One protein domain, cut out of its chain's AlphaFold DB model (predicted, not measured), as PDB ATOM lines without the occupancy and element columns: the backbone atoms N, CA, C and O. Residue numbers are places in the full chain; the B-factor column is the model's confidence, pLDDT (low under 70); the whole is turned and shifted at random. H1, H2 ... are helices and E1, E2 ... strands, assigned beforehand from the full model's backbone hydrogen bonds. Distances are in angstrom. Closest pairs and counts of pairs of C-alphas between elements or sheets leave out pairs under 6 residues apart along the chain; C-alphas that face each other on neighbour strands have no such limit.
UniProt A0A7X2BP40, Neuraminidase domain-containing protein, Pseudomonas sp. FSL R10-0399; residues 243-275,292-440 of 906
ATOM      1  N   PRO A 243     300.772 182.150 192.638       76.12
ATOM      2  CA  PRO A 243     300.893 182.227 191.185       76.12
ATOM      3  C   PRO A 243     299.541 181.940 190.513       76.12
ATOM      4  O   PRO A 243     298.924 180.900 190.730       76.12
ATOM      5  N   THR A 244     299.072 182.869 189.680       63.78
ATOM      6  CA  THR A 244     297.758 182.804 189.010       63.78
ATOM      7  C   THR A 244     297.717 181.862 187.802       63.78
ATOM      8  O   THR A 244     296.629 181.483 187.372       63.78
ATOM      9  N   SER A 245     298.875 181.487 187.248       61.47
ATOM     10  CA  SER A 245     299.017 180.678 186.027       61.47
ATOM     11  C   SER A 245     299.065 179.164 186.264       61.47
ATOM     12  O   SER A 245     299.057 178.393 185.304       61.47
ATOM     13  N   GLU A 246     299.135 178.721 187.518       66.75
ATOM     14  CA  GLU A 246     299.301 177.312 187.865       66.75
ATOM     15  C   GLU A 246     297.950 176.631 188.126       66.75
ATOM     16  O   GLU A 246     297.030 177.214 188.700       66.75
ATOM     17  N   ASN A 247     297.819 175.367 187.709       80.38
ATOM     18  CA  ASN A 247     296.625 174.563 187.975       80.38
ATOM     19  C   ASN A 247     296.616 174.118 189.448       80.38
ATOM     20  O   ASN A 247     297.156 173.065 189.802       80.38
ATOM     21  N   ILE A 248     296.029 174.966 190.292       85.25
ATOM     22  CA  ILE A 248     295.862 174.770 191.733       85.25
ATOM     23  C   ILE A 248     294.414 174.336 191.993       85.25
ATOM     24  O   ILE A 248     293.495 175.109 191.714       85.25
ATOM     25  N   PRO A 249     294.168 173.133 192.538       85.19
ATOM     26  CA  PRO A 249     292.827 172.737 192.945       85.19
ATOM     27  C   PRO A 249     292.322 173.612 194.093       85.19
ATOM     28  O   PRO A 249     292.981 173.705 195.131       85.19
ATOM     29  N   ASP A 250     291.125 174.184 193.957       83.25
ATOM     30  CA  ASP A 250     290.548 175.106 194.948       83.25
ATOM     31  C   ASP A 250     290.503 174.501 196.366       83.25
ATOM     32  O   ASP A 250     290.823 175.161 197.354       83.25
ATOM     33  N   ARG A 251     290.186 173.203 196.482       81.44
ATOM     34  CA  ARG A 251     290.112 172.488 197.772       81.44
ATOM     35  C   ARG A 251     291.467 172.157 198.388       81.44
ATOM     36  O   ARG A 251     291.515 171.749 199.550       81.44
ATOM     37  N   SER A 252     292.553 172.310 197.640       87.88
ATOM     38  CA  SER A 252     293.901 172.021 198.125       87.88
ATOM     39  C   SER A 252     294.508 173.178 198.920       87.88
ATOM     40  O   SER A 252     295.432 172.953 199.701       87.88
ATOM     41  N   VAL A 253     294.003 174.403 198.752       91.75
ATOM     42  CA  VAL A 253     294.564 175.578 199.425       91.75
ATOM     43  C   VAL A 253     294.080 175.613 200.870       91.75
ATOM     44  O   VAL A 253     292.876 175.698 201.122       91.75
ATOM     45  N   ARG A 254     295.000 175.528 201.836       92.31
ATOM     46  CA  ARG A 254     294.675 175.495 203.268       92.31
ATOM     47  C   ARG A 254     295.589 176.400 204.094       92.31
ATOM     48  O   ARG A 254     296.808 176.347 203.918       92.31
ATOM     49  N   PRO A 255     295.025 177.193 205.021       95.44
ATOM     50  CA  PRO A 255     295.814 177.893 206.018       95.44
ATOM     51  C   PRO A 255     296.217 176.947 207.156       95.44
ATOM     52  O   PRO A 255     295.515 175.982 207.450       95.44
ATOM     53  N   VAL A 256     297.326 177.233 207.827       95.19
ATOM     54  CA  VAL A 256     297.696 176.614 209.106       95.19
ATOM     55  C   VAL A 256     298.527 177.599 209.918       95.19
ATOM     56  O   VAL A 256     299.403 178.277 209.386       95.19
ATOM     57  N   TYR A 257     298.243 177.706 211.211       94.00
ATOM     58  CA  TYR A 257     299.017 178.554 212.112       94.00
ATOM     59  C   TYR A 257     300.036 177.699 212.864       94.00
ATOM     60  O   TYR A 257     299.660 176.783 213.593       94.00
ATOM     61  N   PHE A 258     301.324 177.970 212.664       93.06
ATOM     62  CA  PHE A 258     302.423 177.197 213.240       93.06
ATOM     63  C   PHE A 258     303.602 178.112 213.572       93.06
ATOM     64  O   PHE A 258     303.933 179.006 212.798       93.06
ATOM     65  N   ASN A 259     304.252 177.886 214.718       89.75
ATOM     66  CA  ASN A 259     305.432 178.646 215.149       89.75
ATOM     67  C   ASN A 259     305.226 180.180 215.089       89.75
ATOM     68  O   ASN A 259     306.030 180.917 214.519       89.75
ATOM     69  N   ASN A 260     304.085 180.643 215.612       89.44
ATOM     70  CA  ASN A 260     303.628 182.038 215.599       89.44
ATOM     71  C   ASN A 260     303.529 182.689 214.205       89.44
ATOM     72  O   ASN A 260     303.560 183.913 214.074       89.44
ATOM     73  N   ARG A 261     303.406 181.884 213.146       92.56
ATOM     74  CA  ARG A 261     303.307 182.348 211.760       92.56
ATOM     75  C   ARG A 261     302.145 181.667 211.049       92.56
ATOM     76  O   ARG A 261     301.827 180.506 211.305       92.56
ATOM     77  N   LEU A 262     301.524 182.398 210.129       95.00
ATOM     78  CA  LEU A 262     300.519 181.846 209.228       95.00
ATOM     79  C   LEU A 262     301.212 181.224 208.017       95.00
ATOM     80  O   LEU A 262     301.985 181.894 207.333       95.00
ATOM     81  N   PHE A 263     300.902 179.966 207.745       95.38
ATOM     82  CA  PHE A 263     301.316 179.231 206.561       95.38
ATOM     83  C   PHE A 263     300.115 179.025 205.648       95.38
ATOM     84  O   PHE A 263     299.006 178.778 206.121       95.38
ATOM     85  N   ILE A 264     300.352 179.082 204.343       95.25
ATOM     86  CA  ILE A 264     299.393 178.679 203.316       95.25
ATOM     87  C   ILE A 264     300.027 177.534 202.542       95.25
ATOM     88  O   ILE A 264     301.146 177.673 202.049       95.25
ATOM     89  N   ILE A 265     299.317 176.414 202.452       94.44
ATOM     90  CA  ILE A 265     299.729 175.223 201.709       94.44
ATOM     91  C   ILE A 265     298.771 175.009 200.551       94.44
ATOM     92  O   ILE A 265     297.571 175.225 200.705       94.44
ATOM     93  N   TRP A 266     299.287 174.573 199.408       93.31
ATOM     94  CA  TRP A 266     298.470 174.226 198.249       93.31
ATOM     95  C   TRP A 266     299.104 173.103 197.438       93.31
ATOM     96  O   TRP A 266     300.323 172.921 197.451       93.31
ATOM     97  N   ALA A 267     298.263 172.357 196.726       91.12
ATOM     98  CA  ALA A 267     298.712 171.392 195.737       91.12
ATOM     99  C   ALA A 267     298.783 172.059 194.359       91.12
ATOM    100  O   ALA A 267     297.923 172.861 193.998       91.12
ATOM    101  N   GLN A 268     299.782 171.692 193.576       89.62
ATOM    102  CA  GLN A 268     299.957 172.094 192.192       89.62
ATOM    103  C   GLN A 268     299.979 170.837 191.328       89.62
ATOM    104  O   GLN A 268     300.747 169.911 191.585       89.62
ATOM    105  N   ILE A 269     299.128 170.803 190.302       86.56
ATOM    106  CA  ILE A 269     299.020 169.652 189.402       86.56
ATOM    107  C   ILE A 269     299.513 170.055 188.019       86.56
ATOM    108  O   ILE A 269     298.842 170.784 187.285       86.56
ATOM    109  N   THR A 270     300.676 169.532 187.640       85.81
ATOM    110  CA  THR A 270     301.260 169.741 186.314       85.81
ATOM    111  C   THR A 270     300.849 168.602 185.389       85.81
ATOM    112  O   THR A 270     301.155 167.434 185.642       85.81
ATOM    113  N   LYS A 271     300.144 168.944 184.307       79.50
ATOM    114  CA  LYS A 271     299.685 167.981 183.296       79.50
ATOM    115  C   LYS A 271     300.872 167.411 182.498       79.50
ATOM    116  O   LYS A 271     301.856 168.129 182.295       79.50
ATOM    117  N   PRO A 272     300.781 166.158 182.012       79.00
ATOM    118  CA  PRO A 272     301.819 165.582 181.166       79.00
ATOM    119  C   PRO A 272     301.989 166.415 179.890       79.00
ATOM    120  O   PRO A 272     301.014 166.847 179.274       79.00
ATOM    121  N   THR A 273     303.239 166.678 179.504       71.12
ATOM    122  CA  THR A 273     303.549 167.433 178.281       71.12
ATOM    123  C   THR A 273     303.650 166.456 177.113       71.12
ATOM    124  O   THR A 273     304.575 165.647 177.069       71.12
ATOM    125  N   SER A 274     302.725 166.527 176.154       58.44
ATOM    126  CA  SER A 274     302.847 165.811 174.881       58.44
ATOM    127  C   SER A 274     303.825 166.564 173.978       58.44
ATOM    128  O   SER A 274     303.446 167.514 173.293       58.44
ATOM    129  N   SER A 275     305.100 166.196 173.999       46.00
ATOM    130  CA  SER A 275     306.065 166.736 173.041       46.00
ATOM    131  C   SER A 275     305.711 166.251 171.630       46.00
ATOM    132  O   SER A 275     305.646 165.048 171.387       46.00
ATOM    133  N   GLU A 292     323.349 158.606 185.475       61.81
ATOM    134  CA  GLU A 292     322.722 159.902 185.186       61.81
ATOM    135  C   GLU A 292     321.859 159.875 183.920       61.81
ATOM    136  O   GLU A 292     320.750 160.408 183.917       61.81
ATOM    137  N   GLN A 293     322.308 159.195 182.862       63.69
ATOM    138  CA  GLN A 293     321.564 159.102 181.603       63.69
ATOM    139  C   GLN A 293     320.289 158.264 181.765       63.69
ATOM    140  O   GLN A 293     319.236 158.614 181.225       63.69
ATOM    141  N   PHE A 294     320.355 157.204 182.577       62.44
ATOM    142  CA  PHE A 294     319.185 156.409 182.949       62.44
ATOM    143  C   PHE A 294     318.155 157.241 183.729       62.44
ATOM    144  O   PHE A 294     316.965 157.196 183.411       62.44
ATOM    145  N   LYS A 295     318.600 158.062 184.696       62.84
ATOM    146  CA  LYS A 295     317.720 158.960 185.464       62.84
ATOM    147  C   LYS A 295     316.987 159.944 184.555       62.84
ATOM    148  O   LYS A 295     315.758 159.967 184.570       62.84
ATOM    149  N   VAL A 296     317.706 160.651 183.683       71.00
ATOM    150  CA  VAL A 296     317.106 161.615 182.741       71.00
ATOM    151  C   VAL A 296     316.089 160.944 181.807       71.00
ATOM    152  O   VAL A 296     315.011 161.487 181.559       71.00
ATOM    153  N   ARG A 297     316.388 159.733 181.315       67.62
ATOM    154  CA  ARG A 297     315.464 158.949 180.473       67.62
ATOM    155  C   ARG A 297     314.233 158.462 181.241       67.62
ATOM    156  O   ARG A 297     313.138 158.408 180.685       67.62
ATOM    157  N   SER A 298     314.393 158.081 182.503       66.31
ATOM    158  CA  SER A 298     313.271 157.668 183.349       66.31
ATOM    159  C   SER A 298     312.343 158.846 183.670       66.31
ATOM    160  O   SER A 298     311.129 158.721 183.520       66.31
ATOM    161  N   GLU A 299     312.897 160.020 183.980       71.44
ATOM    162  CA  GLU A 299     312.132 161.240 184.262       71.44
ATOM    163  C   GLU A 299     311.369 161.749 183.036       71.44
ATOM    164  O   GLU A 299     310.205 162.143 183.149       71.44
ATOM    165  N   SER A 300     311.977 161.703 181.847       72.81
ATOM    166  CA  SER A 300     311.300 162.111 180.613       72.81
ATOM    167  C   SER A 300     310.119 161.195 180.279       72.81
ATOM    168  O   SER A 300     309.043 161.683 179.928       72.81
ATOM    169  N   ASN A 301     310.266 159.882 180.481       71.81
ATOM    170  CA  ASN A 301     309.171 158.919 180.332       71.81
ATOM    171  C   ASN A 301     308.035 159.158 181.337       71.81
ATOM    172  O   ASN A 301     306.863 159.120 180.953       71.81
ATOM    173  N   LEU A 302     308.361 159.429 182.604       71.81
ATOM    174  CA  LEU A 302     307.366 159.719 183.639       71.81
ATOM    175  C   LEU A 302     306.597 161.011 183.332       71.81
ATOM    176  O   LEU A 302     305.369 161.020 183.392       71.81
ATOM    177  N   ARG A 303     307.298 162.066 182.897       74.44
ATOM    178  CA  ARG A 303     306.708 163.362 182.523       74.44
ATOM    179  C   ARG A 303     305.734 163.281 181.343       74.44
ATOM    180  O   ARG A 303     304.818 164.098 181.264       74.44
ATOM    181  N   MET A 304     305.928 162.329 180.431       72.62
ATOM    182  CA  MET A 304     305.020 162.113 179.298       72.62
ATOM    183  C   MET A 304     303.759 161.329 179.679       72.62
ATOM    184  O   MET A 304     302.722 161.516 179.048       72.62
ATOM    185  N   ARG A 305     303.835 160.437 180.677       70.25
ATOM    186  CA  ARG A 305     302.753 159.489 180.999       70.25
ATOM    187  C   ARG A 305     301.900 159.892 182.198       70.25
ATOM    188  O   ARG A 305     300.714 159.574 182.213       70.25
ATOM    189  N   TYR A 306     302.478 160.577 183.181       76.00
ATOM    190  CA  TYR A 306     301.843 160.808 184.477       76.00
ATOM    191  C   TYR A 306     301.767 162.295 184.825       76.00
ATOM    192  O   TYR A 306     302.643 163.087 184.472       76.00
ATOM    193  N   SER A 307     300.710 162.673 185.547       81.25
ATOM    194  CA  SER A 307     300.590 164.024 186.105       81.25
ATOM    195  C   SER A 307     301.537 164.173 187.293       81.25
ATOM    196  O   SER A 307     301.593 163.294 188.157       81.25
ATOM    197  N   LYS A 308     302.257 165.295 187.354       85.44
ATOM    198  CA  LYS A 308     303.120 165.625 188.491       85.44
ATOM    199  C   LYS A 308     302.311 166.375 189.540       85.44
ATOM    200  O   LYS A 308     301.632 167.349 189.207       85.44
ATOM    201  N   VAL A 309     302.377 165.918 190.781       87.62
ATOM    202  CA  VAL A 309     301.684 166.503 191.924       87.62
ATOM    203  C   VAL A 309     302.732 167.063 192.874       87.62
ATOM    204  O   VAL A 309     303.533 166.315 193.437       87.62
ATOM    205  N   SER A 310     302.701 168.377 193.066       89.56
ATOM    206  CA  SER A 310     303.628 169.077 193.950       89.56
ATOM    207  C   SER A 310     302.860 169.731 195.099       89.56
ATOM    208  O   SER A 310     301.833 170.367 194.875       89.56
ATOM    209  N   LEU A 311     303.324 169.578 196.342       91.75
ATOM    210  CA  LEU A 311     302.777 170.297 197.498       91.75
ATOM    211  C   LEU A 311     303.708 171.455 197.827       91.75
ATOM    212  O   LEU A 311     304.893 171.239 198.073       91.75
ATOM    213  N   ASN A 312     303.167 172.662 197.879       92.81
ATOM    214  CA  ASN A 312     303.920 173.883 198.121       92.81
ATOM    215  C   ASN A 312     303.432 174.578 199.389       92.81
ATOM    216  O   ASN A 312     302.267 174.445 199.771       92.81
ATOM    217  N   PHE A 313     304.307 175.359 200.019       93.44
ATOM    218  CA  PHE A 313     303.923 176.246 201.110       93.44
ATOM    219  C   PHE A 313     304.610 177.613 201.038       93.44
ATOM    220  O   PHE A 313     305.727 177.758 200.538       93.44
ATOM    221  N   ILE A 314     303.935 178.610 201.605       94.62
ATOM    222  CA  ILE A 314     304.467 179.940 201.930       94.62
ATOM    223  C   ILE A 314     304.112 180.268 203.371       94.62
ATOM    224  O   ILE A 314     303.148 179.732 203.915       94.62
ATOM    225  N   HIS A 315     304.868 181.170 203.984       94.06
ATOM    226  CA  HIS A 315     304.557 181.667 205.316       94.06
ATOM    227  C   HIS A 315     304.680 183.180 205.398       94.06
ATOM    228  O   HIS A 315     305.497 183.794 204.705       94.06
ATOM    229  N   ARG A 316     303.869 183.772 206.273       94.31
ATOM    230  CA  ARG A 316     303.934 185.194 206.594       94.31
ATOM    231  C   ARG A 316     305.094 185.443 207.554       94.31
ATOM    232  O   ARG A 316     305.249 184.751 208.564       94.31
ATOM    233  N   LYS A 317     305.929 186.415 207.214       91.88
ATOM    234  CA  LYS A 317     307.026 186.895 208.052       91.88
ATOM    235  C   LYS A 317     306.498 187.892 209.098       91.88
ATOM    236  O   LYS A 317     305.393 188.412 208.941       91.88
ATOM    237  N   PRO A 318     307.276 188.188 210.155       88.31
ATOM    238  CA  PRO A 318     306.877 189.157 211.180       88.31
ATOM    239  C   PRO A 318     306.630 190.581 210.655       88.31
ATOM    240  O   PRO A 318     305.870 191.321 211.265       88.31
ATOM    241  N   ASP A 319     307.237 190.955 209.525       88.88
ATOM    242  CA  ASP A 319     307.049 192.252 208.854       88.88
ATOM    243  C   ASP A 319     305.737 192.346 208.048       88.88
ATOM    244  O   ASP A 319     305.447 193.372 207.440       88.88
ATOM    245  N   GLY A 320     304.950 191.268 208.010       85.50
ATOM    246  CA  GLY A 320     303.713 191.171 207.244       85.50
ATOM    247  C   GLY A 320     303.895 190.704 205.797       85.50
ATOM    248  O   GLY A 320     302.899 190.330 205.175       85.50
ATOM    249  N   SER A 321     305.128 190.654 205.280       92.12
ATOM    250  CA  SER A 321     305.438 190.155 203.937       92.12
ATOM    251  C   SER A 321     305.399 188.624 203.866       92.12
ATOM    252  O   SER A 321     305.478 187.918 204.874       92.12
ATOM    253  N   TRP A 322     305.289 188.085 202.654       94.00
ATOM    254  CA  TRP A 322     305.269 186.640 202.420       94.00
ATOM    255  C   TRP A 322     306.651 186.103 202.041       94.00
ATOM    256  O   TRP A 322     307.477 186.789 201.434       94.00
ATOM    257  N   SER A 323     306.923 184.851 202.408       93.88
ATOM    258  CA  SER A 323     308.084 184.114 201.912       93.88
ATOM    259  C   SER A 323     307.919 183.710 200.448       93.88
ATOM    260  O   SER A 323     306.809 183.661 199.922       93.88
ATOM    261  N   THR A 324     309.023 183.321 199.810       91.25
ATOM    262  CA  THR A 324     308.957 182.633 198.519       91.25
ATOM    263  C   THR A 324     308.303 181.251 198.673       91.25
ATOM    264  O   THR A 324     308.444 180.635 199.741       91.25
ATOM    265  N   PRO A 325     307.586 180.759 197.642       91.38
ATOM    266  CA  PRO A 325     307.083 179.389 197.595       91.38
ATOM    267  C   PRO A 325     308.199 178.365 197.782       91.38
ATOM    268  O   PRO A 325     309.251 178.458 197.146       91.38
ATOM    269  N   LYS A 326     307.967 177.381 198.651       91.50
ATOM    270  CA  LYS A 326     308.848 176.226 198.840       91.50
ATOM    271  C   LYS A 326     308.099 174.940 198.518       91.50
ATOM    272  O   LYS A 326     306.997 174.733 199.026       91.50
ATOM    273  N   VAL A 327     308.731 174.079 197.725       90.69
ATOM    274  CA  VAL A 327     308.211 172.757 197.367       90.69
ATOM    275  C   VAL A 327     308.543 171.768 198.483       90.69
ATOM    276  O   VAL A 327     309.675 171.700 198.956       90.69
ATOM    277  N   CYS A 328     307.533 171.035 198.927       87.81
ATOM    278  CA  CYS A 328     307.588 170.059 200.013       87.81
ATOM    279  C   CYS A 328     307.528 168.617 199.510       87.81
ATOM    280  O   CYS A 328     308.178 167.725 200.045       87.81
ATOM    281  N   ILE A 329     306.692 168.404 198.504       85.69
ATOM    282  CA  ILE A 329     306.430 167.127 197.852       85.69
ATOM    283  C   ILE A 329     306.470 167.410 196.361       85.69
ATOM    284  O   ILE A 329     305.933 168.435 195.943       85.69
ATOM    285  N   ASP A 330     307.078 166.525 195.577       86.31
ATOM    286  CA  ASP A 330     307.196 166.704 194.134       86.31
ATOM    287  C   ASP A 330     307.280 165.354 193.413       86.31
ATOM    288  O   ASP A 330     308.360 164.864 193.098       86.31
ATOM    289  N   GLU A 331     306.130 164.714 193.198       84.38
ATOM    290  CA  GLU A 331     306.063 163.299 192.815       84.38
ATOM    291  C   GLU A 331     305.048 163.040 191.692       84.38
ATOM    292  O   GLU A 331     304.104 163.804 191.479       84.38
ATOM    293  N   TYR A 332     305.246 161.955 190.942       79.94
ATOM    294  CA  TYR A 332     304.357 161.572 189.838       79.94
ATOM    295  C   TYR A 332     303.237 160.654 190.325       79.94
ATOM    296  O   TYR A 332     303.501 159.639 190.970       79.94
ATOM    297  N   ASN A 333     301.992 160.986 189.977       75.00
ATOM    298  CA  ASN A 333     300.831 160.168 190.316       75.00
ATOM    299  C   ASN A 333     300.630 159.049 189.278       75.00
ATOM    300  O   ASN A 333     300.301 159.325 188.123       75.00
ATOM    301  N   HIS A 334     300.784 157.793 189.709       67.94
ATOM    302  CA  HIS A 334     300.571 156.600 188.871       67.94
ATOM    303  C   HIS A 334     299.111 156.150 188.792       67.94
ATOM    304  O   HIS A 334     298.746 155.379 187.903       67.94
ATOM    305  N   THR A 335     298.262 156.610 189.712       59.50
ATOM    306  CA  THR A 335     296.839 156.270 189.706       59.50
ATOM    307  C   THR A 335     296.120 157.111 188.654       59.50
ATOM    308  O   THR A 335     296.291 158.326 188.588       59.50
ATOM    309  N   THR A 336     295.335 156.465 187.789       51.50
ATOM    310  CA  THR A 336     294.650 157.111 186.661       51.50
ATOM    311  C   THR A 336     293.199 157.488 186.998       51.50
ATOM    312  O   THR A 336     292.291 156.690 186.747       51.50
ATOM    313  N   PRO A 337     292.929 158.703 187.504       51.09
ATOM    314  CA  PRO A 337     291.715 159.445 187.177       51.09
ATOM    315  C   PRO A 337     291.966 160.378 185.980       51.09
ATOM    316  O   PRO A 337     293.085 160.842 185.759       51.09
ATOM    317  N   SER A 338     290.926 160.698 185.207       52.88
ATOM    318  CA  SER A 338     290.967 161.806 184.241       52.88
ATOM    319  C   SER A 338     291.333 163.122 184.948       52.88
ATOM    320  O   SER A 338     290.957 163.343 186.096       52.88
ATOM    321  N   THR A 339     292.058 164.028 184.282       50.66
ATOM    322  CA  THR A 339     292.629 165.236 184.918       50.66
ATOM    323  C   THR A 339     291.608 166.162 185.591       50.66
ATOM    324  O   THR A 339     291.948 166.799 186.583       50.66
ATOM    325  N   GLU A 340     290.369 166.236 185.093       52.34
ATOM    326  CA  GLU A 340     289.294 167.016 185.736       52.34
ATOM    327  C   GLU A 340     288.808 166.377 187.044       52.34
ATOM    328  O   GLU A 340     288.495 167.090 187.997       52.34
ATOM    329  N   ASN A 341     288.855 165.045 187.139       62.56
ATOM    330  CA  ASN A 341     288.538 164.314 188.364       62.56
ATOM    331  C   ASN A 341     289.665 164.417 189.405       62.56
ATOM    332  O   ASN A 341     289.391 164.352 190.598       62.56
ATOM    333  N   ILE A 342     290.925 164.630 188.995       69.81
ATOM    334  CA  ILE A 342     292.044 164.769 189.945       69.81
ATOM    335  C   ILE A 342     291.886 166.044 190.781       69.81
ATOM    336  O   ILE A 342     292.045 166.000 192.000       69.81
ATOM    337  N   ASN A 343     291.536 167.176 190.161       74.38
ATOM    338  CA  ASN A 343     291.382 168.445 190.878       74.38
ATOM    339  C   ASN A 343     290.283 168.361 191.957       74.38
ATOM    340  O   ASN A 343     290.482 168.837 193.074       74.38
ATOM    341  N   SER A 344     289.141 167.737 191.655       73.81
ATOM    342  CA  SER A 344     288.037 167.587 192.614       73.81
ATOM    343  C   SER A 344     288.312 166.535 193.698       73.81
ATOM    344  O   SER A 344     287.846 166.698 194.828       73.81
ATOM    345  N   ALA A 345     289.104 165.505 193.379       75.50
ATOM    346  CA  ALA A 345     289.521 164.445 194.298       75.50
ATOM    347  C   ALA A 345     290.720 164.818 195.190       75.50
ATOM    348  O   ALA A 345     291.007 164.112 196.159       75.50
ATOM    349  N   THR A 346     291.435 165.907 194.883       82.81
ATOM    350  CA  THR A 346     292.626 166.319 195.637       82.81
ATOM    351  C   THR A 346     292.241 166.985 196.952       82.81
ATOM    352  O   THR A 346     291.570 168.018 196.994       82.81
ATOM    353  N   THR A 347     292.749 166.425 198.044       84.75
ATOM    354  CA  THR A 347     292.582 166.936 199.402       84.75
ATOM    355  C   THR A 347     293.945 167.091 200.063       84.75
ATOM    356  O   THR A 347     294.777 166.189 200.037       84.75
ATOM    357  N   THR A 348     294.201 168.258 200.646       90.75
ATOM    358  CA  THR A 348     295.423 168.509 201.419       90.75
ATOM    359  C   THR A 348     295.134 168.419 202.906       90.75
ATOM    360  O   THR A 348     294.030 168.712 203.368       90.75
ATOM    361  N   ILE A 349     296.142 168.023 203.670       91.44
ATOM    362  CA  ILE A 349     296.115 167.931 205.123       91.44
ATOM    363  C   ILE A 349     297.202 168.861 205.644       91.44
ATOM    364  O   ILE A 349     298.335 168.833 205.174       91.44
ATOM    365  N   ALA A 350     296.840 169.692 206.609       92.50
ATOM    366  CA  ALA A 350     297.730 170.640 207.257       92.50
ATOM    367  C   ALA A 350     297.313 170.732 208.718       92.50
ATOM    368  O   ALA A 350     296.197 171.167 209.012       92.50
ATOM    369  N   THR A 351     298.166 170.255 209.619       92.50
ATOM    370  CA  THR A 351     297.852 170.191 211.046       92.50
ATOM    371  C   THR A 351     299.114 170.298 211.891       92.50
ATOM    372  O   THR A 351     300.163 169.757 211.540       92.50
ATOM    373  N   VAL A 352     299.025 171.000 213.019       91.31
ATOM    374  CA  VAL A 352     300.106 171.016 214.007       91.31
ATOM    375  C   VAL A 352     300.065 169.712 214.792       91.31
ATOM    376  O   VAL A 352     299.083 169.409 215.473       91.31
ATOM    377  N   ASP A 353     301.152 168.958 214.700       85.94
ATOM    378  CA  ASP A 353     301.366 167.718 215.423       85.94
ATOM    379  C   ASP A 353     301.969 168.028 216.794       85.94
ATOM    380  O   ASP A 353     303.105 168.499 216.906       85.94
ATOM    381  N   ARG A 354     301.188 167.765 217.847       81.06
ATOM    382  CA  ARG A 354     301.625 167.958 219.232       81.06
ATOM    383  C   ARG A 354     302.227 166.719 219.882       81.06
ATOM    384  O   ARG A 354     302.660 166.807 221.024       81.06
ATOM    385  N   SER A 355     302.271 165.591 219.172       76.00
ATOM    386  CA  SER A 355     302.908 164.372 219.685       76.00
ATOM    387  C   SER A 355     304.435 164.473 219.755       76.00
ATOM    388  O   SER A 355     305.074 163.670 220.428       76.00
ATOM    389  N   THR A 356     305.023 165.461 219.080       76.62
ATOM    390  CA  THR A 356     306.459 165.737 219.072       76.62
ATOM    391  C   THR A 356     306.811 166.903 219.993       76.62
ATOM    392  O   THR A 356     306.066 167.876 220.121       76.62
ATOM    393  N   THR A 357     307.984 166.815 220.621       80.12
ATOM    394  CA  THR A 357     308.603 167.896 221.397       80.12
ATOM    395  C   THR A 357     309.980 168.195 220.792       80.12
ATOM    396  O   THR A 357     310.881 167.366 220.943       80.12
ATOM    397  N   PRO A 358     310.176 169.327 220.089       83.44
ATOM    398  CA  PRO A 358     309.226 170.419 219.859       83.44
ATOM    399  C   PRO A 358     308.084 170.054 218.899       83.44
ATOM    400  O   PRO A 358     308.224 169.159 218.065       83.44
ATOM    401  N   HIS A 359     306.972 170.792 219.003       86.81
ATOM    402  CA  HIS A 359     305.822 170.658 218.106       86.81
ATOM    403  C   HIS A 359     306.247 170.811 216.642       86.81
ATOM    404  O   HIS A 359     307.012 171.716 216.300       86.81
ATOM    405  N   SER A 360     305.711 169.963 215.767       89.81
ATOM    406  CA  SER A 360     306.034 169.958 214.335       89.81
ATOM    407  C   SER A 360     304.790 170.163 213.478       89.81
ATOM    408  O   SER A 360     303.681 169.857 213.909       89.81
ATOM    409  N   LEU A 361     304.959 170.641 212.249       91.50
ATOM    410  CA  LEU A 361     303.864 170.783 211.296       91.50
ATOM    411  C   LEU A 361     303.772 169.523 210.427       91.50
ATOM    412  O   LEU A 361     304.738 169.136 209.776       91.50
ATOM    413  N   PHE A 362     302.614 168.872 210.417       92.50
ATOM    414  CA  PHE A 362     302.329 167.744 209.539       92.50
ATOM    415  C   PHE A 362     301.608 168.235 208.287       92.50
ATOM    416  O   PHE A 362     300.572 168.904 208.387       92.50
ATOM    417  N   LEU A 363     302.134 167.870 207.119       91.75
ATOM    418  CA  LEU A 363     301.516 168.144 205.827       91.75
ATOM    419  C   LEU A 363     301.281 166.839 205.076       91.75
ATOM    420  O   LEU A 363     302.133 165.953 205.068       91.75
ATOM    421  N   GLY A 364     300.143 166.739 204.404       89.12
ATOM    422  CA  GLY A 364     299.845 165.605 203.548       89.12
ATOM    423  C   GLY A 364     299.014 165.989 202.337       89.12
ATOM    424  O   GLY A 364     298.352 167.028 202.313       89.12
ATOM    425  N   ILE A 365     299.044 165.132 201.331       88.62
ATOM    426  CA  ILE A 365     298.225 165.241 200.130       88.62
ATOM    427  C   ILE A 365     297.621 163.879 199.827       88.62
ATOM    428  O   ILE A 365     298.323 162.875 199.831       88.62
ATOM    429  N   HIS A 366     296.314 163.861 199.604       86.31
ATOM    430  CA  HIS A 366     295.538 162.672 199.298       86.31
ATOM    431  C   HIS A 366     294.700 162.919 198.041       86.31
ATOM    432  O   HIS A 366     293.948 163.895 197.976       86.31
ATOM    433  N   ILE A 367     294.825 162.032 197.059       81.00
ATOM    434  CA  ILE A 367     294.011 162.005 195.845       81.00
ATOM    435  C   ILE A 367     293.293 160.662 195.819       81.00
ATOM    436  O   ILE A 367     293.926 159.608 195.742       81.00
ATOM    437  N   GLU A 368     291.968 160.721 195.876       72.50
ATOM    438  CA  GLU A 368     291.098 159.548 195.839       72.50
ATOM    439  C   GLU A 368     291.225 158.813 194.490       72.50
ATOM    440  O   GLU A 368     291.163 159.423 193.419       72.50
ATOM    441  N   GLY A 369     291.444 157.495 194.538       61.38
ATOM    442  CA  GLY A 369     291.525 156.647 193.347       61.38
ATOM    443  C   GLY A 369     290.138 156.377 192.754       61.38
ATOM    444  O   GLY A 369     289.182 156.164 193.487       61.38
ATOM    445  N   GLY A 370     290.013 156.348 191.421       46.75
ATOM    446  CA  GLY A 370     288.736 156.185 190.697       46.75
ATOM    447  C   GLY A 370     288.076 154.794 190.766       46.75
ATOM    448  O   GLY A 370     287.522 154.333 189.769       46.75
ATOM    449  N   GLY A 371     288.172 154.083 191.890       42.25
ATOM    450  CA  GLY A 371     287.454 152.831 192.132       42.25
ATOM    451  C   GLY A 371     286.019 153.104 192.578       42.25
ATOM    452  O   GLY A 371     285.788 153.886 193.489       42.25
ATOM    453  N   ASN A 372     285.044 152.460 191.940       33.12
ATOM    454  CA  ASN A 372     283.616 152.617 192.225       33.12
ATOM    455  C   ASN A 372     283.200 151.857 193.508       33.12
ATOM    456  O   ASN A 372     282.282 151.039 193.488       33.12
ATOM    457  N   THR A 373     283.910 152.060 194.617       33.75
ATOM    458  CA  THR A 373     283.637 151.408 195.901       33.75
ATOM    459  C   THR A 373     283.042 152.423 196.865       33.75
ATOM    460  O   THR A 373     283.729 153.306 197.360       33.75
ATOM    461  N   LYS A 374     281.744 152.286 197.152       34.81
ATOM    462  CA  LYS A 374     281.044 152.978 198.248       34.81
ATOM    463  C   LYS A 374     281.547 152.466 199.613       34.81
ATOM    464  O   LYS A 374     280.806 151.816 200.342       34.81
ATOM    465  N   SER A 375     282.829 152.635 199.918       36.78
ATOM    466  CA  SER A 375     283.454 152.117 201.135       36.78
ATOM    467  C   SER A 375     284.248 153.233 201.802       36.78
ATOM    468  O   SER A 375     285.386 153.481 201.446       36.78
ATOM    469  N   GLU A 376     283.670 153.897 202.800       37.19
ATOM    470  CA  GLU A 376     284.363 154.884 203.642       37.19
ATOM    471  C   GLU A 376     285.297 154.195 204.664       37.19
ATOM    472  O   GLU A 376     285.196 154.420 205.868       37.19
ATOM    473  N   ALA A 377     286.183 153.304 204.204       40.06
ATOM    474  CA  ALA A 377     287.101 152.552 205.060       40.06
ATOM    475  C   ALA A 377     288.559 152.951 204.786       40.06
ATOM    476  O   ALA A 377     288.993 153.007 203.637       40.06
ATOM    477  N   THR A 378     289.365 153.137 205.835       42.91
ATOM    478  CA  THR A 378     290.816 153.434 205.778       42.91
ATOM    479  C   THR A 378     291.657 152.485 204.915       42.91
ATOM    480  O   THR A 378     292.782 152.839 204.565       42.91
ATOM    481  N   SER A 379     291.123 151.329 204.498       45.44
ATOM    482  CA  SER A 379     291.728 150.474 203.462       45.44
ATOM    483  C   SER A 379     291.864 151.144 202.083       45.44
ATOM    484  O   SER A 379     292.476 150.561 201.189       45.44
ATOM    485  N   ASP A 380     291.292 152.336 201.900       49.19
ATOM    486  CA  ASP A 380     291.313 153.088 200.641       49.19
ATOM    487  C   ASP A 380     292.479 154.081 200.529       49.19
ATOM    488  O   ASP A 380     292.814 154.495 199.419       49.19
ATOM    489  N   LEU A 381     293.191 154.393 201.624       51.69
ATOM    490  CA  LEU A 381     294.380 155.265 201.573       51.69
ATOM    491  C   LEU A 381     295.491 154.696 200.677       51.69
ATOM    492  O   LEU A 381     296.273 155.451 200.104       51.69
ATOM    493  N   THR A 382     295.548 153.370 200.530       49.34
ATOM    494  CA  THR A 382     296.505 152.670 199.660       49.34
ATOM    495  C   THR A 382     296.007 152.479 198.225       49.34
ATOM    496  O   THR A 382     296.763 152.000 197.383       49.34
ATOM    497  N   GLN A 383     294.743 152.809 197.927       53.38
ATOM    498  CA  GLN A 383     294.170 152.700 196.577       53.38
ATOM    499  C   GLN A 383     294.305 153.997 195.758       53.38
ATOM    500  O   GLN A 383     294.117 153.969 194.539       53.38
ATOM    501  N   GLY A 384     294.649 155.114 196.410       64.75
ATOM    502  CA  GLY A 384     294.902 156.421 195.797       64.75
ATOM    503  C   GLY A 384     296.367 156.867 195.864       64.75
ATOM    504  O   GLY A 384     297.269 156.078 196.146       64.75
ATOM    505  N   PHE A 385     296.604 158.155 195.610       75.62
ATOM    506  CA  PHE A 385     297.902 158.799 195.832       75.62
ATOM    507  C   PHE A 385     297.883 159.474 197.203       75.62
ATOM    508  O   PHE A 385     297.107 160.408 197.416       75.62
ATOM    509  N   TYR A 386     298.726 159.013 198.128       82.62
ATOM    510  CA  TYR A 386     298.855 159.602 199.458       82.62
ATOM    511  C   TYR A 386     300.313 159.845 199.815       82.62
ATOM    512  O   TYR A 386     301.130 158.924 199.820       82.62
ATOM    513  N   GLN A 387     300.634 161.082 200.176       84.06
ATOM    514  CA  GLN A 387     301.957 161.437 200.666       84.06
ATOM    515  C   GLN A 387     301.869 162.270 201.928       84.06
ATOM    516  O   GLN A 387     301.006 163.141 202.055       84.06
ATOM    517  N   ALA A 388     302.785 162.004 202.853       86.69
ATOM    518  CA  ALA A 388     302.855 162.666 204.140       86.69
ATOM    519  C   ALA A 388     304.288 163.068 204.474       86.69
ATOM    520  O   ALA A 388     305.225 162.269 204.371       86.69
ATOM    521  N   ILE A 389     304.435 164.297 204.949       88.12
ATOM    522  CA  ILE A 389     305.697 164.868 205.398       88.12
ATOM    523  C   ILE A 389     305.518 165.570 206.744       88.12
ATOM    524  O   ILE A 389     304.419 165.950 207.156       88.12
ATOM    525  N   ARG A 390     306.641 165.790 207.414       89.12
ATOM    526  CA  ARG A 390     306.745 166.591 208.624       89.12
ATOM    527  C   ARG A 390     307.736 167.724 208.402       89.12
ATOM    528  O   ARG A 390     308.812 167.502 207.856       89.12
ATOM    529  N   LEU A 391     307.361 168.906 208.868       89.88
ATOM    530  CA  LEU A 391     308.180 170.105 208.934       89.88
ATOM    531  C   LEU A 391     308.561 170.377 210.393       89.88
ATOM    532  O   LEU A 391     307.690 170.461 211.265       89.88
ATOM    533  N   ASP A 392     309.856 170.508 210.658       86.88
ATOM    534  CA  ASP A 392     310.367 170.953 211.958       86.88
ATOM    535  C   ASP A 392     310.296 172.491 212.120       86.88
ATOM    536  O   ASP A 392     309.805 173.218 211.248       86.88
ATOM    537  N   LEU A 393     310.773 173.008 213.259       86.44
ATOM    538  CA  LEU A 393     310.791 174.449 213.547       86.44
ATOM    539  C   LEU A 393     311.745 175.243 212.637       86.44
ATOM    540  O   LEU A 393     311.548 176.446 212.455       86.44
ATOM    541  N   GLN A 394     312.760 174.586 212.074       86.12
ATOM    542  CA  GLN A 394     313.734 175.133 211.130       86.12
ATOM    543  C   GLN A 394     313.285 174.975 209.665       86.12
ATOM    544  O   GLN A 394     314.006 175.379 208.751       86.12
ATOM    545  N   PHE A 395     312.083 174.440 209.433       86.75
ATOM    546  CA  PHE A 395     311.526 174.116 208.120       86.75
ATOM    547  C   PHE A 395     312.279 173.004 207.370       86.75
ATOM    548  O   PHE A 395     312.208 172.939 206.141       86.75
ATOM    549  N   GLY A 396     312.978 172.127 208.091       85.56
ATOM    550  CA  GLY A 396     313.494 170.861 207.584       85.56
ATOM    551  C   GLY A 396     312.350 169.899 207.260       85.56
ATOM    552  O   GLY A 396     311.431 169.713 208.061       85.56
ATOM    553  N   ILE A 397     312.391 169.309 206.062       87.75
ATOM    554  CA  ILE A 397     311.362 168.397 205.547       87.75
ATOM    555  C   ILE A 397     311.790 166.954 205.814       87.75
ATOM    556  O   ILE A 397     312.868 166.528 205.404       87.75
ATOM    557  N   ARG A 398     310.918 166.177 206.458       86.69
ATOM    558  CA  ARG A 398     311.076 164.732 206.649       86.69
ATOM    559  C   ARG A 398     309.884 163.990 206.055       86.69
ATOM    560  O   ARG A 398     308.756 164.190 206.500       86.69
ATOM    561  N   HIS A 399     310.130 163.097 205.101       80.81
ATOM    562  CA  HIS A 399     309.089 162.230 204.545       80.81
ATOM    563  C   HIS A 399     308.682 161.156 205.561       80.81
ATOM    564  O   HIS A 399     309.538 160.523 206.182       80.81
ATOM    565  N   LEU A 400     307.373 160.989 205.763       77.06
ATOM    566  CA  LEU A 400     306.795 160.040 206.721       77.06
ATOM    567  C   LEU A 400     306.133 158.848 206.033       77.06
ATOM    568  O   LEU A 400     306.177 157.738 206.561       77.06
ATOM    569  N   TYR A 401     305.488 159.085 204.889       75.94
ATOM    570  CA  TYR A 401     304.754 158.060 204.157       75.94
ATOM    571  C   TYR A 401     304.592 158.448 202.684       75.94
ATOM    572  O   TYR A 401     304.396 159.627 202.378       75.94
ATOM    573  N   SER A 402     304.654 157.462 201.791       72.88
ATOM    574  CA  SER A 402     304.417 157.623 200.353       72.88
ATOM    575  C   SER A 402     303.700 156.388 199.810       72.88
ATOM    576  O   SER A 402     304.171 155.269 200.012       72.88
ATOM    577  N   ALA A 403     302.575 156.598 199.131       71.38
ATOM    578  CA  ALA A 403     301.830 155.577 198.407       71.38
ATOM    579  C   ALA A 403     301.306 156.134 197.076       71.38
ATOM    580  O   ALA A 403     300.778 157.248 197.020       71.38
ATOM    581  N   GLY A 404     301.435 155.344 196.008       62.50
ATOM    582  CA  GLY A 404     300.960 155.696 194.665       62.50
ATOM    583  C   GLY A 404     301.947 156.547 193.856       62.50
ATOM    584  O   GLY A 404     301.571 157.093 192.813       62.50
ATOM    585  N   ALA A 405     303.192 156.661 194.328       63.56
ATOM    586  CA  ALA A 405     304.267 157.439 193.716       63.56
ATOM    587  C   ALA A 405     305.251 156.548 192.940       63.56
ATOM    588  O   ALA A 405     305.223 155.323 193.045       63.56
ATOM    589  N   SER A 406     306.167 157.159 192.179       55.72
ATOM    590  CA  SER A 406     307.227 156.403 191.479       55.72
ATOM    591  C   SER A 406     308.188 155.718 192.456       55.72
ATOM    592  O   SER A 406     308.722 154.649 192.161       55.72
ATOM    593  N   HIS A 407     308.369 156.313 193.637       54.69
ATOM    594  CA  HIS A 407     309.123 155.759 194.753       54.69
ATOM    595  C   HIS A 407     308.185 155.551 195.953       54.69
ATOM    596  O   HIS A 407     308.016 156.428 196.802       54.69
ATOM    597  N   ASP A 408     307.557 154.376 196.031       52.38
ATOM    598  CA  ASP A 408     306.851 153.959 197.247       52.38
ATOM    599  C   ASP A 408     307.897 153.609 198.321       52.38
ATOM    600  O   ASP A 408     308.545 152.561 198.254       52.38
ATOM    601  N   PHE A 409     308.092 154.486 199.303       51.81
ATOM    602  CA  PHE A 409     308.941 154.209 200.461       51.81
ATOM    603  C   PHE A 409     308.062 153.672 201.601       51.81
ATOM    604  O   PHE A 409     307.283 154.419 202.194       51.81
ATOM    605  N   SER A 410     308.179 152.381 201.929       45.06
ATOM    606  CA  SER A 410     307.451 151.779 203.054       45.06
ATOM    607  C   SER A 410     308.237 151.953 204.356       45.06
ATOM    608  O   SER A 410     309.105 151.140 204.685       45.06
ATOM    609  N   ALA A 411     307.953 153.006 205.119       38.44
ATOM    610  CA  ALA A 411     308.455 153.124 206.485       38.44
ATOM    611  C   ALA A 411     307.583 152.272 207.429       38.44
ATOM    612  O   ALA A 411     306.630 152.771 208.023       38.44
ATOM    613  N   PHE A 412     307.898 150.982 207.571       38.59
ATOM    614  CA  PHE A 412     307.322 150.149 208.631       38.59
ATOM    615  C   PHE A 412     307.997 150.510 209.959       38.59
ATOM    616  O   PHE A 412     309.132 150.108 210.214       38.59
ATOM    617  N   SER A 413     307.321 151.285 210.808       38.50
ATOM    618  CA  SER A 413     307.755 151.507 212.192       38.50
ATOM    619  C   SER A 413     306.637 151.166 213.171       38.50
ATOM    620  O   SER A 413     305.467 151.433 212.914       38.50
ATOM    621  N   LYS A 414     307.037 150.543 214.282       40.19
ATOM    622  CA  LYS A 414     306.246 149.724 215.215       40.19
ATOM    623  C   LYS A 414     305.259 150.488 216.120       40.19
ATOM    624  O   LYS A 414     304.810 149.937 217.113       40.19
ATOM    625  N   TYR A 415     304.921 151.734 215.798       35.91
ATOM    626  CA  TYR A 415     303.897 152.517 216.495       35.91
ATOM    627  C   TYR A 415     303.156 153.378 215.471       35.91
ATOM    628  O   TYR A 415     303.808 154.025 214.650       35.91
ATOM    629  N   GLY A 416     301.816 153.348 215.512       50.97
ATOM    630  CA  GLY A 416     300.902 153.924 214.519       50.97
ATOM    631  C   GLY A 416     301.422 155.210 213.884       50.97
ATOM    632  O   GLY A 416     301.556 156.239 214.553       50.97
ATOM    633  N   ASN A 417     301.761 155.138 212.594       62.25
ATOM    634  CA  ASN A 417     302.380 156.249 211.888       62.25
ATOM    635  C   ASN A 417     301.403 157.443 211.946       62.25
ATOM    636  O   ASN A 417     300.248 157.303 211.526       62.25
ATOM    637  N   PRO A 418     301.801 158.618 212.474       69.44
ATOM    638  CA  PRO A 418     300.929 159.793 212.529       69.44
ATOM    639  C   PRO A 418     300.344 160.153 211.156       69.44
ATOM    640  O   PRO A 418     299.280 160.764 211.102       69.44
ATOM    641  N   SER A 419     300.993 159.735 210.061       73.56
ATOM    642  CA  SER A 419     300.469 159.850 208.702       73.56
ATOM    643  C   SER A 419     299.122 159.159 208.508       73.56
ATOM    644  O   SER A 419     298.159 159.825 208.152       73.56
ATOM    645  N   GLU A 420     299.017 157.861 208.791       73.12
ATOM    646  CA  GLU A 420     297.777 157.091 208.616       73.12
ATOM    647  C   GLU A 420     296.666 157.622 209.523       73.12
ATOM    648  O   GLU A 420     295.529 157.805 209.085       73.12
ATOM    649  N   ARG A 421     297.016 157.986 210.763       77.38
ATOM    650  CA  ARG A 421     296.085 158.621 211.703       77.38
ATOM    651  C   ARG A 421     295.514 159.920 211.149       77.38
ATOM    652  O   ARG A 421     294.299 160.113 211.143       77.38
ATOM    653  N   TYR A 422     296.377 160.848 210.741       82.88
ATOM    654  CA  TYR A 422     295.932 162.145 210.240       82.88
ATOM    655  C   TYR A 422     295.218 162.012 208.899       82.88
ATOM    656  O   TYR A 422     294.275 162.758 208.650       82.88
ATOM    657  N   ALA A 423     295.581 161.031 208.079       78.88
ATOM    658  CA  ALA A 423     294.833 160.686 206.882       78.88
ATOM    659  C   ALA A 423     293.406 160.230 207.218       78.88
ATOM    660  O   ALA A 423     292.451 160.777 206.672       78.88
ATOM    661  N   ALA A 424     293.234 159.319 208.179       76.50
ATOM    662  CA  ALA A 424     291.911 158.876 208.614       76.50
ATOM    663  C   ALA A 424     291.065 160.036 209.167       76.50
ATOM    664  O   ALA A 424     289.904 160.202 208.803       76.50
ATOM    665  N   ILE A 425     291.648 160.893 210.009       81.12
ATOM    666  CA  ILE A 425     290.920 162.022 210.603       81.12
ATOM    667  C   ILE A 425     290.555 163.070 209.546       81.12
ATOM    668  O   ILE A 425     289.412 163.518 209.514       81.12
ATOM    669  N   PHE A 426     291.502 163.482 208.700       86.56
ATOM    670  CA  PHE A 426     291.328 164.645 207.823       86.56
ATOM    671  C   PHE A 426     290.892 164.305 206.396       86.56
ATOM    672  O   PHE A 426     290.058 165.018 205.848       86.56
ATOM    673  N   ALA A 427     291.419 163.240 205.788       80.81
ATOM    674  CA  ALA A 427     291.051 162.865 204.420       80.81
ATOM    675  C   ALA A 427     289.752 162.051 204.351       80.81
ATOM    676  O   ALA A 427     289.045 162.155 203.350       80.81
ATOM    677  N   ILE A 428     289.430 161.283 205.401       76.62
ATOM    678  CA  ILE A 428     288.210 160.465 205.467       76.62
ATOM    679  C   ILE A 428     287.134 161.201 206.276       76.62
ATOM    680  O   ILE A 428     286.212 161.764 205.690       76.62
ATOM    681  N   HIS A 429     287.287 161.299 207.602       81.44
ATOM    682  CA  HIS A 429     286.225 161.819 208.485       81.44
ATOM    683  C   HIS A 429     285.945 163.322 208.318       81.44
ATOM    684  O   HIS A 429     284.802 163.757 208.427       81.44
ATOM    685  N   ASN A 430     286.970 164.131 208.033       85.75
ATOM    686  CA  ASN A 430     286.857 165.589 207.869       85.75
ATOM    687  C   ASN A 430     287.102 166.053 206.419       85.75
ATOM    688  O   ASN A 430     287.491 167.202 206.205       85.75
ATOM    689  N   LYS A 431     286.834 165.212 205.405       82.81
ATOM    690  CA  LYS A 431     287.076 165.524 203.975       82.81
ATOM    691  C   LYS A 431     286.519 166.890 203.538       82.81
ATOM    692  O   LYS A 431     287.119 167.588 202.714       82.81
ATOM    693  N   PHE A 432     285.363 167.274 204.080       84.62
ATOM    694  CA  PHE A 432     284.660 168.531 203.792       84.62
ATOM    695  C   PHE A 432     284.692 169.539 204.953       84.62
ATOM    696  O   PHE A 432     284.072 170.597 204.861       84.62
ATOM    697  N   ASN A 433     285.415 169.232 206.029       91.12
ATOM    698  CA  ASN A 433     285.430 170.028 207.249       91.12
ATOM    699  C   ASN A 433     286.776 170.760 207.382       91.12
ATOM    700  O   ASN A 433     287.716 170.562 206.599       91.12
ATOM    701  N   PHE A 434     286.867 171.665 208.354       92.94
ATOM    702  CA  PHE A 434     288.104 172.397 208.615       92.94
ATOM    703  C   PHE A 434     289.170 171.511 209.263       92.94
ATOM    704  O   PHE A 434     288.873 170.631 210.068       92.94
ATOM    705  N   ASN A 435     290.437 171.781 208.947       93.00
ATOM    706  CA  ASN A 435     291.536 171.140 209.661       93.00
ATOM    707  C   ASN A 435     291.726 171.811 211.029       93.00
ATOM    708  O   ASN A 435     291.370 172.973 211.222       93.00
ATOM    709  N   PHE A 436     292.311 171.093 211.978       93.44
ATOM    710  CA  PHE A 436     292.555 171.565 213.343       93.44
ATOM    711  C   PHE A 436     293.808 170.890 213.909       93.44
ATOM    712  O   PHE A 436     294.458 170.125 213.193       93.44
ATOM    713  N   HIS A 437     294.183 171.162 215.164       90.31
ATOM    714  CA  HIS A 437     295.340 170.508 215.790       90.31
ATOM    715  C   HIS A 437     295.189 168.990 215.846       90.31
ATOM    716  O   HIS A 437     294.153 168.477 216.263       90.31
ATOM    717  N   GLY A 438     296.253 168.285 215.465       84.19
ATOM    718  CA  GLY A 438     296.282 166.836 215.402       84.19
ATOM    719  C   GLY A 438     296.044 166.249 216.791       84.19
ATOM    720  O   GLY A 438     296.869 166.476 217.682       84.19
ATOM    721  N   PRO A 439     294.933 165.532 217.012       82.56
ATOM    722  CA  PRO A 439     294.615 165.032 218.335       82.56
ATOM    723  C   PRO A 439     295.452 163.805 218.674       82.56
ATOM    724  O   PRO A 439     295.893 163.054 217.797       82.56
ATOM    725  N   LEU A 440     295.648 163.591 219.971       77.56
ATOM    726  CA  LEU A 440     296.260 162.365 220.463       77.56
ATOM    727  C   LEU A 440     295.270 161.210 220.301       77.56
ATOM    728  O   LEU A 440     294.080 161.353 220.584       77.56
TER     729      LEU A 440
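Overview. This is residues 243 to 275 and 292 to 440 of the 906 residues of the protein "Neuraminidase domain-containing protein" of Pseudomonas sp. FSL R10-0399 (UniProt A0A7X2BP40). What shape do these atoms make? Two four-stranded sheets, E1 E2 E3 E4 and E5 E6 E7 E8, lie face to face as a sandwich, and H3 covers the second sheet on its face away from the first. H1 lies at one end of the sandwich, where its residues 292 to 298 stick out. What is it built of? The printed part has 182 residues with three named helices and eight named strands, in the order E1 E2 H1 E3 E4 H2 E5 E6 E7 E8 H3, of mixed class, and both sheets are antiparallel in the order named. It is compact, with a radius of gyration of the C-alphas of 16.4 A and spans of 45 by 40 by 32 A.

Along the chain. Where is the first sheet? E1 is residues 254 to 258, beginning at C-alpha 254 (294.675, 175.495, 203.268), E2 residues 261 to 270, 28.5 A long, E3 residues 307 to 315, 26.4 A, and E4 residues 326 to 333. Where is the second? E5 is residues 346 to 353, E6 residues 360 to 367, 23.4 A long, E7 residues 385 to 391, and E8 residues 397 to 403. Where are the helices? H1 is residues 292 to 305, 20.4 A long, H2 residues 339 to 345, and H3 residues 418 to 429, ending at C-alpha 429 (286.225, 161.819, 208.485).

Arrangement. How are neighbour strands paired? In the hairpin E1 and E2, N 256 and O 263 are 2.8 A apart; between E2 and E3, N 268 and O 310 are 2.8 A apart; in the hairpin E3 and E4, N 311 and O 329 are 2.9 A apart. E5 E6 E7 E8 is a meander, each strand the antiparallel neighbour of the one before, with N 349 and O 364 at 2.8 A, N 363 and O 389 at 3.0 A, and N 388 and O 401 at 2.9 A. How do the sheets meet? Their strands stand at 19 degrees; the closest C-alphas of E1 and E5, Val 256 and Ala 350, are 6.3 A apart. Where do the helices sit? H3 makes two layers with the second sheet, a helix on one face of it, at a height over the sheet of 8.6 A, over E5, E6 and, only just, with 3 C-alphas, E7. H1 only grazes the first sheet and H2 only grazes both. How complete are the helix backbones? Every O i to N i+4 pair is within hydrogen-bond range in H1, 6 of 8 in H3 and 1 of 3 in H2, where 2 of 4 O i to N i+3 pairs are.

Size, cuts and confidence. How large is it? The two C-alphas farthest apart, those of Asp 319 and Asn 372, are 49.0 A apart. Where is the cut? Residues 276 to 291 are not printed, and C-alphas 275 and 292 are 21.7 A apart across it. Which links are long, and where is confidence low? The links E6 to E7 and E8 to H3 are long; 51 residues have pLDDT under 70, among them 334 to 342, 369 to 384 and 404 to 418.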